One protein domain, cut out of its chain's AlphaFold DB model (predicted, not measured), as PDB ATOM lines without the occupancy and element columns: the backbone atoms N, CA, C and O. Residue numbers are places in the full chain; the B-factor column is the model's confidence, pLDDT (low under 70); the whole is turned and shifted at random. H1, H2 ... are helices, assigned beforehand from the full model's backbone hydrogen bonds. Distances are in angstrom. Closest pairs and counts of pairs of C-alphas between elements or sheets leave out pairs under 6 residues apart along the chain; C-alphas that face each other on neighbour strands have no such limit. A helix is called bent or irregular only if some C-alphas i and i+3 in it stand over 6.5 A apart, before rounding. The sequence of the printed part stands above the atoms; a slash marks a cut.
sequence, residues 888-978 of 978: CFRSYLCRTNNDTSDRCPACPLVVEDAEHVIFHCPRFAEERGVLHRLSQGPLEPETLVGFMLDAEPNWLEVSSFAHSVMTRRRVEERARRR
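AT A GLANCE: This is residues 888 to 978 of the 978 residues of the protein "Reverse transcriptase domain-containing protein" of Trichogramma brassicae (UniProt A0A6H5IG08). One long straight helix, H5, runs along nearly the whole length of an elongated body, and H3 folds side by side along its first half, running opposite ways. The short helix H2 makes a corner with H3 near the middle, H4 makes a corner with the beginning of H5 at one end, and the small helix H1 lies toward the other end, joined to H2 by a long loop. The printed part has 91 residues with five named helices, H1 to H5 in order, and no named strand: all helix. It is compact, with a radius of gyration of the C-alphas of 14.0 A and spans of 40 by 23 by 22 A.

IN THESE COORDINATES: H1 is residues 890 to 895, from C-alpha 890 at (167.374, 129.387, 118.996). H2 is residues 914 to 920, neither bent nor irregular, but only just: C-alphas 917 and 920 are 6.1 A apart. H3, residues 922 to 934, 19.0 A long, is irregular, with C-alphas 923 and 926 7.9 A apart. H4, residues 941 to 950, 15.4 A, is irregular too, with C-alphas 942 and 945 7.1 A apart. H5, residues 952 to 977, measures 37.2 A and ends with C-alpha 977 at (176.977, 134.264, 112.482).

HOW THE PARTS SIT: H1 touches no helix. H2 and H3 touch only at the corner, closest at C-alphas 917 and 924, 7.3 A, about perpendicular at 76 degrees. H3 touches H5 at a shallow tilt of 6 degrees, opposite ways, closest at C-alphas 927 and 961, 6.1 A. H4 and H5 touch only at the corner, closest at C-alphas 948 and 955, 4.4 A. Each O i to N i+4 pair is within hydrogen-bond range in H1, H2 and H5, against 5 of 9 in H3 and 4 of 6 in H4.

THE WHOLE: The farthest C-alphas, Asp 950 and Arg 978, are 42.0 A apart. The link from H1 to H2 is long; the printed part has no cut, and no printed residue is under 70 in pLDDT.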
ATOM      1  N   CYS A 888     172.387 129.984 124.097       91.06
ATOM      2  CA  CYS A 888     172.448 129.719 122.656       91.06
ATOM      3  C   CYS A 888     171.228 128.966 122.092       91.06
ATOM      4  O   CYS A 888     171.296 128.540 120.949       91.06
ATOM      5  N   PHE A 889     170.127 128.787 122.845       94.25
ATOM      6  CA  PHE A 889     168.826 128.254 122.361       94.25
ATOM      7  C   PHE A 889     168.247 129.127 121.257       94.25
ATOM      8  O   PHE A 889     168.168 130.338 121.446       94.25
ATOM      9  N   ARG A 890     167.867 128.557 120.106       93.31
ATOM     10  CA  ARG A 890     167.374 129.387 118.996       93.31
ATOM     11  C   ARG A 890     166.060 130.059 119.336       93.31
ATOM     12  O   ARG A 890     165.914 131.228 119.007       93.31
ATOM     13  N   SER A 891     165.177 129.402 120.085       93.88
ATOM     14  CA  SER A 891     163.972 130.052 120.617       93.88
ATOM     15  C   SER A 891     164.313 131.307 121.432       93.88
ATOM     16  O   SER A 891     163.743 132.381 121.234       93.88
ATOM     17  N   TYR A 892     165.336 131.223 122.288       93.12
ATOM     18  CA  TYR A 892     165.846 132.358 123.055       93.12
ATOM     19  C   TYR A 892     166.528 133.420 122.172       93.12
ATOM     20  O   TYR A 892     166.320 134.621 122.373       93.12
ATOM     21  N   LEU A 893     167.362 133.011 121.212       92.38
ATOM     22  CA  LEU A 893     168.083 133.922 120.323       92.38
ATOM     23  C   LEU A 893     167.122 134.667 119.390       92.38
ATOM     24  O   LEU A 893     167.260 135.880 119.252       92.38
ATOM     25  N   CYS A 894     166.119 133.983 118.840       92.25
ATOM     26  CA  CYS A 894     165.053 134.562 118.028       92.25
ATOM     27  C   CYS A 894     164.252 135.591 118.838       92.25
ATOM     28  O   CYS A 894     164.202 136.760 118.466       92.25
ATOM     29  N   ARG A 895     163.790 135.228 120.045       91.12
ATOM     30  CA  ARG A 895     163.111 136.161 120.969       91.12
ATOM     31  C   ARG A 895     163.953 137.390 121.342       91.12
ATOM     32  O   ARG A 895     163.409 138.421 121.725       91.12
ATOM     33  N   THR A 896     165.284 137.292 121.281       88.06
ATOM     34  CA  THR A 896     166.211 138.399 121.581       88.06
ATOM     35  C   THR A 896     166.769 139.096 120.334       88.06
ATOM     36  O   THR A 896     167.698 139.899 120.461       88.06
ATOM     37  N   ASN A 897     166.201 138.829 119.151       86.69
ATOM     38  CA  ASN A 897     166.613 139.375 117.852       86.69
ATOM     39  C   ASN A 897     168.094 139.113 117.516       86.69
ATOM     40  O   ASN A 897     168.779 139.969 116.958       86.69
ATOM     41  N   ASN A 898     168.607 137.945 117.908       85.81
ATOM     42  CA  ASN A 898     169.977 137.490 117.647       85.81
ATOM     43  C   ASN A 898     170.050 136.296 116.671       85.81
ATOM     44  O   ASN A 898     171.155 135.836 116.374       85.81
ATOM     45  N   ASP A 899     168.899 135.787 116.228       88.31
ATOM     46  CA  ASP A 899     168.705 134.755 115.199       88.31
ATOM     47  C   ASP A 899     167.367 135.054 114.494       88.31
ATOM     48  O   ASP A 899     166.495 135.696 115.085       88.31
ATOM     49  N   THR A 900     167.211 134.639 113.240       90.38
ATOM     50  CA  THR A 900     166.001 134.880 112.434       90.38
ATOM     51  C   THR A 900     164.979 133.755 112.544       90.38
ATOM     52  O   THR A 900     163.827 133.944 112.170       90.38
ATOM     53  N   SER A 901     165.377 132.592 113.064       91.69
ATOM     54  CA  SER A 901     164.500 131.433 113.223       91.69
ATOM     55  C   SER A 901     164.710 130.768 114.579       91.69
ATOM     56  O   SER A 901     165.828 130.702 115.100       91.69
ATOM     57  N   ASP A 902     163.616 130.261 115.141       94.44
ATOM     58  CA  ASP A 902     163.569 129.476 116.369       94.44
ATOM     59  C   ASP A 902     163.670 127.960 116.125       94.44
ATOM     60  O   ASP A 902     163.755 127.201 117.090       94.44
ATOM     61  N   ARG A 903     163.700 127.512 114.862       95.50
ATOM     62  CA  ARG A 903     163.615 126.094 114.481       95.50
ATOM     63  C   ARG A 903     164.939 125.350 114.599       95.50
ATOM     64  O   ARG A 903     166.010 125.872 114.265       95.50
ATOM     65  N   CYS A 904     164.862 124.095 115.034       94.19
ATOM     66  CA  CYS A 904     166.019 123.214 115.154       94.19
ATOM     67  C   CYS A 904     166.586 122.855 113.767       94.19
ATOM     68  O   CYS A 904     165.838 122.378 112.917       94.19
ATOM     69  N   PRO A 905     167.906 122.999 113.522       90.38
ATOM     70  CA  PRO A 905     168.517 122.627 112.242       90.38
ATOM     71  C   PRO A 905     168.382 121.143 111.874       90.38
ATOM     72  O   PRO A 905     168.420 120.815 110.697       90.38
ATOM     73  N   ALA A 906     168.250 120.254 112.865       91.69
ATOM     74  CA  ALA A 906     168.069 118.815 112.643       91.69
ATOM     75  C   ALA A 906     166.609 118.355 112.777       91.69
ATOM     76  O   ALA A 906     166.287 117.238 112.390       91.69
ATOM     77  N   CYS A 907     165.729 119.200 113.323       94.69
ATOM     78  CA  CYS A 907     164.299 118.928 113.467       94.69
ATOM     79  C   CYS A 907     163.519 120.160 112.984       94.69
ATOM     80  O   CYS A 907     163.043 120.935 113.815       94.69
ATOM     81  N   PRO A 908     163.410 120.386 111.661       86.75
ATOM     82  CA  PRO A 908     162.965 121.670 111.105       86.75
ATOM     83  C   PRO A 908     161.567 122.122 111.551       86.75
ATOM     84  O   PRO A 908     161.286 123.318 111.581       86.75
ATOM     85  N   LEU A 909     160.701 121.181 111.934       92.50
ATOM     86  CA  LEU A 909     159.338 121.459 112.393       92.50
ATOM     87  C   LEU A 909     159.252 121.797 113.890       92.50
ATOM     88  O   LEU A 909     158.223 122.289 114.349       92.50
ATOM     89  N   VAL A 910     160.327 121.605 114.657       96.06
ATOM     90  CA  VAL A 910     160.330 121.752 116.120       96.06
ATOM     91  C   VAL A 910     161.084 123.015 116.536       96.06
ATOM     92  O   VAL A 910     162.125 123.364 115.971       96.06
ATOM     93  N   VAL A 911     160.553 123.715 117.539       96.00
ATOM     94  CA  VAL A 911     161.221 124.860 118.171       96.00
ATOM     95  C   VAL A 911     162.432 124.359 118.963       96.00
ATOM     96  O   VAL A 911     162.327 123.450 119.777       96.00
ATOM     97  N   GLU A 912     163.606 124.950 118.743       95.12
ATOM     98  CA  GLU A 912     164.833 124.596 119.464       95.12
ATOM     99  C   GLU A 912     164.933 125.374 120.785       95.12
ATOM    100  O   GLU A 912     165.717 126.325 120.932       95.12
ATOM    101  N   ASP A 913     164.109 124.973 121.750       95.38
ATOM    102  CA  ASP A 913     164.194 125.389 123.145       95.38
ATOM    103  C   ASP A 913     165.033 124.419 123.996       95.38
ATOM    104  O   ASP A 913     165.697 123.515 123.482       95.38
ATOM    105  N   ALA A 914     165.099 124.676 125.306       95.56
ATOM    106  CA  ALA A 914     165.852 123.817 126.210       95.56
ATOM    107  C   ALA A 914     165.254 122.415 126.297       95.56
ATOM    108  O   ALA A 914     166.017 121.459 126.257       95.56
ATOM    109  N   GLU A 915     163.931 122.292 126.348       96.38
ATOM    110  CA  GLU A 915     163.249 121.004 126.435       96.38
ATOM    111  C   GLU A 915     163.601 120.107 125.253       96.38
ATOM    112  O   GLU A 915     164.170 119.029 125.434       96.38
ATOM    113  N   HIS A 916     163.395 120.607 124.033       96.31
ATOM    114  CA  HIS A 916     163.739 119.869 122.828       96.31
ATOM    115  C   HIS A 916     165.219 119.480 122.819       96.31
ATOM    116  O   HIS A 916     165.550 118.323 122.572       96.31
ATOM    117  N   VAL A 917     166.125 120.417 123.106       95.56
ATOM    118  CA  VAL A 917     167.572 120.153 123.078       95.56
ATOM    119  C   VAL A 917     167.985 119.098 124.101       95.56
ATOM    120  O   VAL A 917     168.790 118.226 123.772       95.56
ATOM    121  N   ILE A 918     167.463 119.190 125.324       95.06
ATOM    122  CA  ILE A 918     167.874 118.336 126.436       95.06
ATOM    123  C   ILE A 918     167.294 116.940 126.287       95.06
ATOM    124  O   ILE A 918     168.039 116.009 126.555       95.06
ATOM    125  N   PHE A 919     166.040 116.795 125.845       95.81
ATOM    126  CA  PHE A 919     165.287 115.538 125.950       95.81
ATOM    127  C   PHE A 919     165.000 114.855 124.605       95.81
ATOM    128  O   PHE A 919     164.961 113.631 124.544       95.81
ATOM    129  N   HIS A 920     164.882 115.600 123.501       95.31
ATOM    130  CA  HIS A 920     164.352 115.041 122.244       95.31
ATOM    131  C   HIS A 920     165.301 115.160 121.043       95.31
ATOM    132  O   HIS A 920     165.257 114.354 120.119       95.31
ATOM    133  N   CYS A 921     166.183 116.158 121.023       95.62
ATOM    134  CA  CYS A 921     166.945 116.531 119.836       95.62
ATOM    135  C   CYS A 921     167.937 115.423 119.434       95.62
ATOM    136  O   CYS A 921     168.847 115.128 120.216       95.62
ATOM    137  N   PRO A 922     167.849 114.833 118.228       95.19
ATOM    138  CA  PRO A 922     168.667 113.687 117.818       95.19
ATOM    139  C   PRO A 922     170.165 114.012 117.773       95.19
ATOM    140  O   PRO A 922     171.001 113.136 117.957       95.19
ATOM    141  N   ARG A 923     170.522 115.295 117.624       94.25
ATOM    142  CA  ARG A 923     171.915 115.767 117.633       94.25
ATOM    143  C   ARG A 923     172.670 115.453 118.920       94.25
ATOM    144  O   ARG A 923     173.896 115.414 118.868       94.25
ATOM    145  N   PHE A 924     171.949 115.295 120.030       95.06
ATOM    146  CA  PHE A 924     172.506 115.051 121.360       95.06
ATOM    147  C   PHE A 924     172.105 113.679 121.921       95.06
ATOM    148  O   PHE A 924     172.073 113.488 123.135       95.06
ATOM    149  N   ALA A 925     171.709 112.743 121.047       94.25
ATOM    150  CA  ALA A 925     171.256 111.414 121.453       94.25
ATOM    151  C   ALA A 925     172.374 110.593 122.117       94.25
ATOM    152  O   ALA A 925     172.112 109.891 123.089       94.25
ATOM    153  N   GLU A 926     173.614 110.724 121.640       92.94
ATOM    154  CA  GLU A 926     174.779 110.051 122.220       92.94
ATOM    155  C   GLU A 926     175.057 110.558 123.641       92.94
ATOM    156  O   GLU A 926     175.136 109.765 124.581       92.94
ATOM    157  N   GLU A 927     175.112 111.882 123.821       94.06
ATOM    158  CA  GLU A 927     175.327 112.494 125.131       94.06
ATOM    159  C   GLU A 927     174.175 112.168 126.102       94.06
ATOM    160  O   GLU A 927     174.422 111.896 127.277       94.06
ATOM    161  N   ARG A 928     172.919 112.134 125.623       95.06
ATOM    162  CA  ARG A 928     171.760 111.698 126.426       95.06
ATOM    163  C   ARG A 928     171.819 110.221 126.803       95.06
ATOM    164  O   ARG A 928     171.400 109.866 127.901       95.06
ATOM    165  N   GLY A 929     172.331 109.364 125.920       93.62
ATOM    166  CA  GLY A 929     172.416 107.924 126.156       93.62
ATOM    167  C   GLY A 929     173.219 107.575 127.411       93.62
ATOM    168  O   GLY A 929     172.892 106.606 128.092       93.62
ATOM    169  N   VAL A 930     174.226 108.385 127.761       93.00
ATOM    170  CA  VAL A 930     174.963 108.262 129.034       93.00
ATOM    171  C   VAL A 930     174.033 108.481 130.225       93.00
ATOM    172  O   VAL A 930     174.008 107.658 131.138       93.00
ATOM    173  N   LEU A 931     173.232 109.548 130.188       94.19
ATOM    174  CA  LEU A 931     172.290 109.866 131.257       94.19
ATOM    175  C   LEU A 931     171.233 108.768 131.408       94.19
ATOM    176  O   LEU A 931     171.021 108.306 132.521       94.19
ATOM    177  N   HIS A 932     170.650 108.290 130.303       93.81
ATOM    178  CA  HIS A 932     169.610 107.253 130.330       93.81
ATOM    179  C   HIS A 932     170.086 105.917 130.904       93.81
ATOM    180  O   HIS A 932     169.318 105.223 131.568       93.81
ATOM    181  N   ARG A 933     171.357 105.553 130.685       93.19
ATOM    182  CA  ARG A 933     171.943 104.359 131.310       93.19
ATOM    183  C   ARG A 933     172.057 104.507 132.824       93.19
ATOM    184  O   ARG A 933     171.760 103.561 133.543       93.19
ATOM    185  N   LEU A 934     172.468 105.680 133.303       92.12
ATOM    186  CA  LEU A 934     172.633 105.940 134.735       92.12
ATOM    187  C   LEU A 934     171.293 106.075 135.462       92.12
ATOM    188  O   LEU A 934     171.168 105.612 136.590       92.12
ATOM    189  N   SER A 935     170.290 106.667 134.815       91.50
ATOM    190  CA  SER A 935     168.930 106.783 135.352       91.50
ATOM    191  C   SER A 935     168.075 105.531 135.154       91.50
ATOM    192  O   SER A 935     166.916 105.542 135.551       91.50
ATOM    193  N   GLN A 936     168.618 104.471 134.539       90.81
ATOM    194  CA  GLN A 936     167.905 103.222 134.239       90.81
ATOM    195  C   GLN A 936     166.612 103.439 133.428       90.81
ATOM    196  O   GLN A 936     165.610 102.757 133.620       90.81
ATOM    197  N   GLY A 937     166.627 104.406 132.510       89.12
ATOM    198  CA  GLY A 937     165.459 104.790 131.721       89.12
ATOM    199  C   GLY A 937     165.558 106.211 131.161       89.12
ATOM    200  O   GLY A 937     166.484 106.951 131.512       89.12
ATOM    201  N   PRO A 938     164.634 106.614 130.272       90.25
ATOM    202  CA  PRO A 938     164.575 107.984 129.783       90.25
ATOM    203  C   PRO A 938     164.331 108.962 130.941       90.25
ATOM    204  O   PRO A 938     163.506 108.722 131.818       90.25
ATOM    205  N   LEU A 939     165.079 110.066 130.946       93.31
ATOM    206  CA  LEU A 939     164.835 111.174 131.866       93.31
ATOM    207  C   LEU A 939     163.775 112.086 131.266       93.31
ATOM    208  O   LEU A 939     163.872 112.441 130.094       93.31
ATOM    209  N   GLU A 940     162.848 112.521 132.104       94.75
ATOM    210  CA  GLU A 940     161.835 113.518 131.779       94.75
ATOM    211  C   GLU A 940     162.199 114.852 132.453       94.75
ATOM    212  O   GLU A 940     162.986 114.872 133.413       94.75
ATOM    213  N   PRO A 941     161.650 115.993 131.997       95.94
ATOM    214  CA  PRO A 941     161.874 117.288 132.641       95.94
ATOM    215  C   PRO A 941     161.622 117.268 134.154       95.94
ATOM    216  O   PRO A 941     162.393 117.849 134.919       95.94
ATOM    217  N   GLU A 942     160.579 116.566 134.588       94.75
ATOM    218  CA  GLU A 942     160.153 116.457 135.982       94.75
ATOM    219  C   GLU A 942     161.122 115.621 136.836       94.75
ATOM    220  O   GLU A 942     161.250 115.869 138.035       94.75
ATOM    221  N   THR A 943     161.830 114.656 136.238       94.81
ATOM    222  CA  THR A 943     162.714 113.726 136.961       94.81
ATOM    223  C   THR A 943     164.187 114.123 136.910       94.81
ATOM    224  O   THR A 943     164.958 113.711 137.777       94.81
ATOM    225  N   LEU A 944     164.587 114.982 135.962       96.44
ATOM    226  CA  LEU A 944     165.982 115.391 135.768       96.44
ATOM    227  C   LEU A 944     166.631 115.938 137.047       96.44
ATOM    228  O   LEU A 944     167.738 115.533 137.399       96.44
ATOM    229  N   VAL A 945     165.978 116.876 137.739       96.44
ATOM    230  CA  VAL A 945     166.566 117.486 138.944       96.44
ATOM    231  C   VAL A 945     166.555 116.518 140.120       96.44
ATOM    232  O   VAL A 945     167.518 116.527 140.880       96.44
ATOM    233  N   GLY A 946     165.531 115.668 140.254       95.75
ATOM    234  CA  GLY A 946     165.529 114.587 141.247       95.75
ATOM    235  C   GLY A 946     166.770 113.710 141.084       95.75
ATOM    236  O   GLY A 946     167.615 113.672 141.972       95.75
ATOM    237  N   PHE A 947     166.977 113.195 139.869       96.50
ATOM    238  CA  PHE A 947     168.154 112.404 139.510       96.50
ATOM    239  C   PHE A 947     169.483 113.116 139.827       96.50
ATOM    240  O   PHE A 947     170.409 112.504 140.362       96.50
ATOM    241  N   MET A 948     169.588 114.421 139.539       96.56
ATOM    242  CA  MET A 948     170.774 115.221 139.881       96.56
ATOM    243  C   MET A 948     171.017 115.316 141.396       96.56
ATOM    244  O   MET A 948     172.167 115.375 141.838       96.56
ATOM    245  N   LEU A 949     169.950 115.417 142.189       96.19
ATOM    246  CA  LEU A 949     170.023 115.584 143.638       96.19
ATOM    247  C   LEU A 949     170.267 114.262 144.374       96.19
ATOM    248  O   LEU A 949     170.809 114.307 145.476       96.19
ATOM    249  N   ASP A 950     169.951 113.119 143.764       95.12
ATOM    250  CA  ASP A 950     170.091 111.798 144.388       95.12
ATOM    251  C   ASP A 950     171.549 111.437 144.708       95.12
ATOM    252  O   ASP A 950     171.841 110.911 145.783       95.12
ATOM    253  N   ALA A 951     172.492 111.751 143.812       94.69
ATOM    254  CA  ALA A 951     173.905 111.431 144.009       94.69
ATOM    255  C   ALA A 951     174.850 112.430 143.322       94.69
ATOM    256  O   ALA A 951     174.548 112.981 142.262       94.69
ATOM    257  N   GLU A 952     176.034 112.647 143.905       96.12
ATOM    258  CA  GLU A 952     177.054 113.537 143.328       96.12
ATOM    259  C   GLU A 952     177.511 113.108 141.918       96.12
ATOM    260  O   GLU A 952     177.585 113.983 141.050       96.12
ATOM    261  N   PRO A 953     177.738 111.809 141.622       96.06
ATOM    262  CA  PRO A 953     178.040 111.362 140.263       96.06
ATOM    263  C   PRO A 953     176.961 111.752 139.245       96.06
ATOM    264  O   PRO A 953     177.294 112.255 138.174       96.06
ATOM    265  N   ASN A 954     175.676 111.632 139.595       96.19
ATOM    266  CA  ASN A 954     174.570 112.009 138.708       96.19
ATOM    267  C   ASN A 954     174.625 113.500 138.356       96.19
ATOM    268  O   ASN A 954     174.479 113.887 137.195       96.19
ATOM    269  N   TRP A 955     174.895 114.354 139.351       96.81
ATOM    270  CA  TRP A 955     175.091 115.783 139.120       96.81
ATOM    271  C   TRP A 955     176.268 116.056 138.178       96.81
ATOM    272  O   TRP A 955     176.163 116.903 137.283       96.81
ATOM    273  N   LEU A 956     177.404 115.385 138.393       96.00
ATOM    274  CA  LEU A 956     178.601 115.554 137.570       96.00
ATOM    275  C   LEU A 956     178.329 115.177 136.113       96.00
ATOM    276  O   LEU A 956     178.704 115.937 135.220       96.00
ATOM    277  N   GLU A 957     177.602 114.088 135.879       96.19
ATOM    278  CA  GLU A 957     177.235 113.624 134.540       96.19
ATOM    279  C   GLU A 957     176.261 114.575 133.844       96.19
ATOM    280  O   GLU A 957     176.503 114.988 132.708       96.19
ATOM    281  N   VAL A 958     175.228 115.065 134.538       96.94
ATOM    282  CA  VAL A 958     174.339 116.097 133.974       96.94
ATOM    283  C   VAL A 958     175.097 117.403 133.706       96.94
ATOM    284  O   VAL A 958     174.864 118.079 132.701       96.94
ATOM    285  N   SER A 959     176.053 117.772 134.562       96.12
ATOM    286  CA  SER A 959     176.906 118.941 134.330       96.12
ATOM    287  C   SER A 959     177.864 118.737 133.148       96.12
ATOM    288  O   SER A 959     178.137 119.699 132.421       96.12
ATOM    289  N   SER A 960     178.368 117.520 132.936       96.44
ATOM    290  CA  SER A 960     179.198 117.138 131.788       96.44
ATOM    291  C   SER A 960     178.393 117.196 130.488       96.44
ATOM    292  O   SER A 960     178.794 117.872 129.535       96.44
ATOM    293  N   PHE A 961     177.185 116.624 130.498       96.69
ATOM    294  CA  PHE A 961     176.201 116.745 129.425       96.69
ATOM    295  C   PHE A 961     175.935 118.218 129.079       96.69
ATOM    296  O   PHE A 961     176.102 118.636 127.929       96.69
ATOM    297  N   ALA A 962     175.628 119.050 130.082       96.50
ATOM    298  CA  ALA A 962     175.414 120.482 129.891       96.50
ATOM    299  C   ALA A 962     176.640 121.171 129.274       96.50
ATOM    300  O   ALA A 962     176.504 122.032 128.400       96.50
ATOM    301  N   HIS A 963     177.851 120.809 129.709       95.56
ATOM    302  CA  HIS A 963     179.086 121.353 129.159       95.56
ATOM    303  C   HIS A 963     179.257 121.008 127.676       95.56
ATOM    304  O   HIS A 963     179.495 121.924 126.879       95.56
ATOM    305  N   SER A 964     179.096 119.733 127.306       96.00
ATOM    306  CA  SER A 964     179.219 119.256 125.924       96.00
ATOM    307  C   SER A 964     178.199 119.938 125.008       96.00
ATOM    308  O   SER A 964     178.571 120.667 124.076       96.00
ATOM    309  N   VAL A 965     176.910 119.830 125.354       95.12
ATOM    310  CA  VAL A 965     175.791 120.374 124.572       95.12
ATOM    311  C   VAL A 965     175.942 121.882 124.384       95.12
ATOM    312  O   VAL A 965     175.915 122.390 123.260       95.12
ATOM    313  N   MET A 966     176.171 122.635 125.463       94.88
ATOM    314  CA  MET A 966     176.266 124.097 125.374       94.88
ATOM    315  C   MET A 966     177.518 124.564 124.622       94.88
ATOM    316  O   MET A 966     177.491 125.625 123.986       94.88
ATOM    317  N   THR A 967     178.610 123.795 124.662       94.12
ATOM    318  CA  THR A 967     179.836 124.100 123.912       94.12
ATOM    319  C   THR A 967     179.635 123.870 122.418       94.12
ATOM    320  O   THR A 967     179.888 124.794 121.637       94.12
ATOM    321  N   ARG A 968     179.104 122.707 122.020       94.06
ATOM    322  CA  ARG A 968     178.794 122.386 120.618       94.06
ATOM    323  C   ARG A 968     177.827 123.403 120.016       94.06
ATOM    324  O   ARG A 968     178.128 124.022 118.997       94.06
ATOM    325  N   ARG A 969     176.736 123.715 120.722       93.19
ATOM    326  CA  ARG A 969     175.742 124.711 120.278       93.19
ATOM    327  C   ARG A 969     176.327 126.111 120.121       93.19
ATOM    328  O   ARG A 969     175.951 126.846 119.212       93.19
ATOM    329  N   ARG A 970     177.276 126.497 120.974       91.56
ATOM    330  CA  ARG A 970     177.978 127.781 120.844       91.56
ATOM    331  C   ARG A 970     178.916 127.828 119.637       91.56
ATOM    332  O   ARG A 970     179.108 128.904 119.072       91.56
ATOM    333  N   VAL A 971     179.536 126.708 119.268       92.19
ATOM    334  CA  VAL A 971     180.342 126.622 118.040       92.19
ATOM    335  C   VAL A 971     179.443 126.815 116.824       92.19
ATOM    336  O   VAL A 971     179.742 127.662 115.987       92.19
ATOM    337  N   GLU A 972     178.306 126.130 116.781       89.50
ATOM    338  CA  GLU A 972     177.344 126.261 115.686       89.50
ATOM    339  C   GLU A 972     176.718 127.660 115.591       89.50
ATOM    340  O   GLU A 972     176.611 128.205 114.499       89.50
ATOM    341  N   GLU A 973     176.353 128.285 116.720       89.12
ATOM    342  CA  GLU A 973     175.884 129.680 116.756       89.12
ATOM    343  C   GLU A 973     176.919 130.618 116.116       89.12
ATOM    344  O   GLU A 973     176.578 131.495 115.325       89.12
ATOM    345  N   ARG A 974     178.205 130.433 116.446       88.12
ATOM    346  CA  ARG A 974     179.294 131.236 115.873       88.12
ATOM    347  C   ARG A 974     179.510 130.950 114.396       88.12
ATOM    348  O   ARG A 974     179.875 131.882 113.690       88.12
ATOM    349  N   ALA A 975     179.338 129.704 113.963       87.81
ATOM    350  CA  ALA A 975     179.440 129.328 112.560       87.81
ATOM    351  C   ALA A 975     178.326 129.983 111.736       87.81
ATOM    352  O   ALA A 975     178.626 130.560 110.710       87.81
ATOM    353  N   ARG A 976     177.081 129.999 112.234       84.12
ATOM    354  CA  ARG A 976     175.945 130.659 111.563       84.12
ATOM    355  C   ARG A 976     176.050 132.186 111.496       84.12
ATOM    356  O   ARG A 976     175.422 132.804 110.649       84.12
ATOM    357  N   ARG A 977     176.765 132.805 112.443       80.06
ATOM    358  CA  ARG A 977     176.977 134.264 112.482       80.06
ATOM    359  C   ARG A 977     178.136 134.750 111.613       80.06
ATOM    360  O   ARG A 977     178.265 135.962 111.446       80.06
ATOM    361  N   ARG A 978     179.029 133.847 111.214       77.25
ATOM    362  CA  ARG A 978     180.101 134.126 110.257       77.25
ATOM    363  C   ARG A 978     179.545 133.953 108.861       77.25
ATOM    364  O   ARG A 978     179.975 134.755 108.011       77.25
TER     365      ARG A 978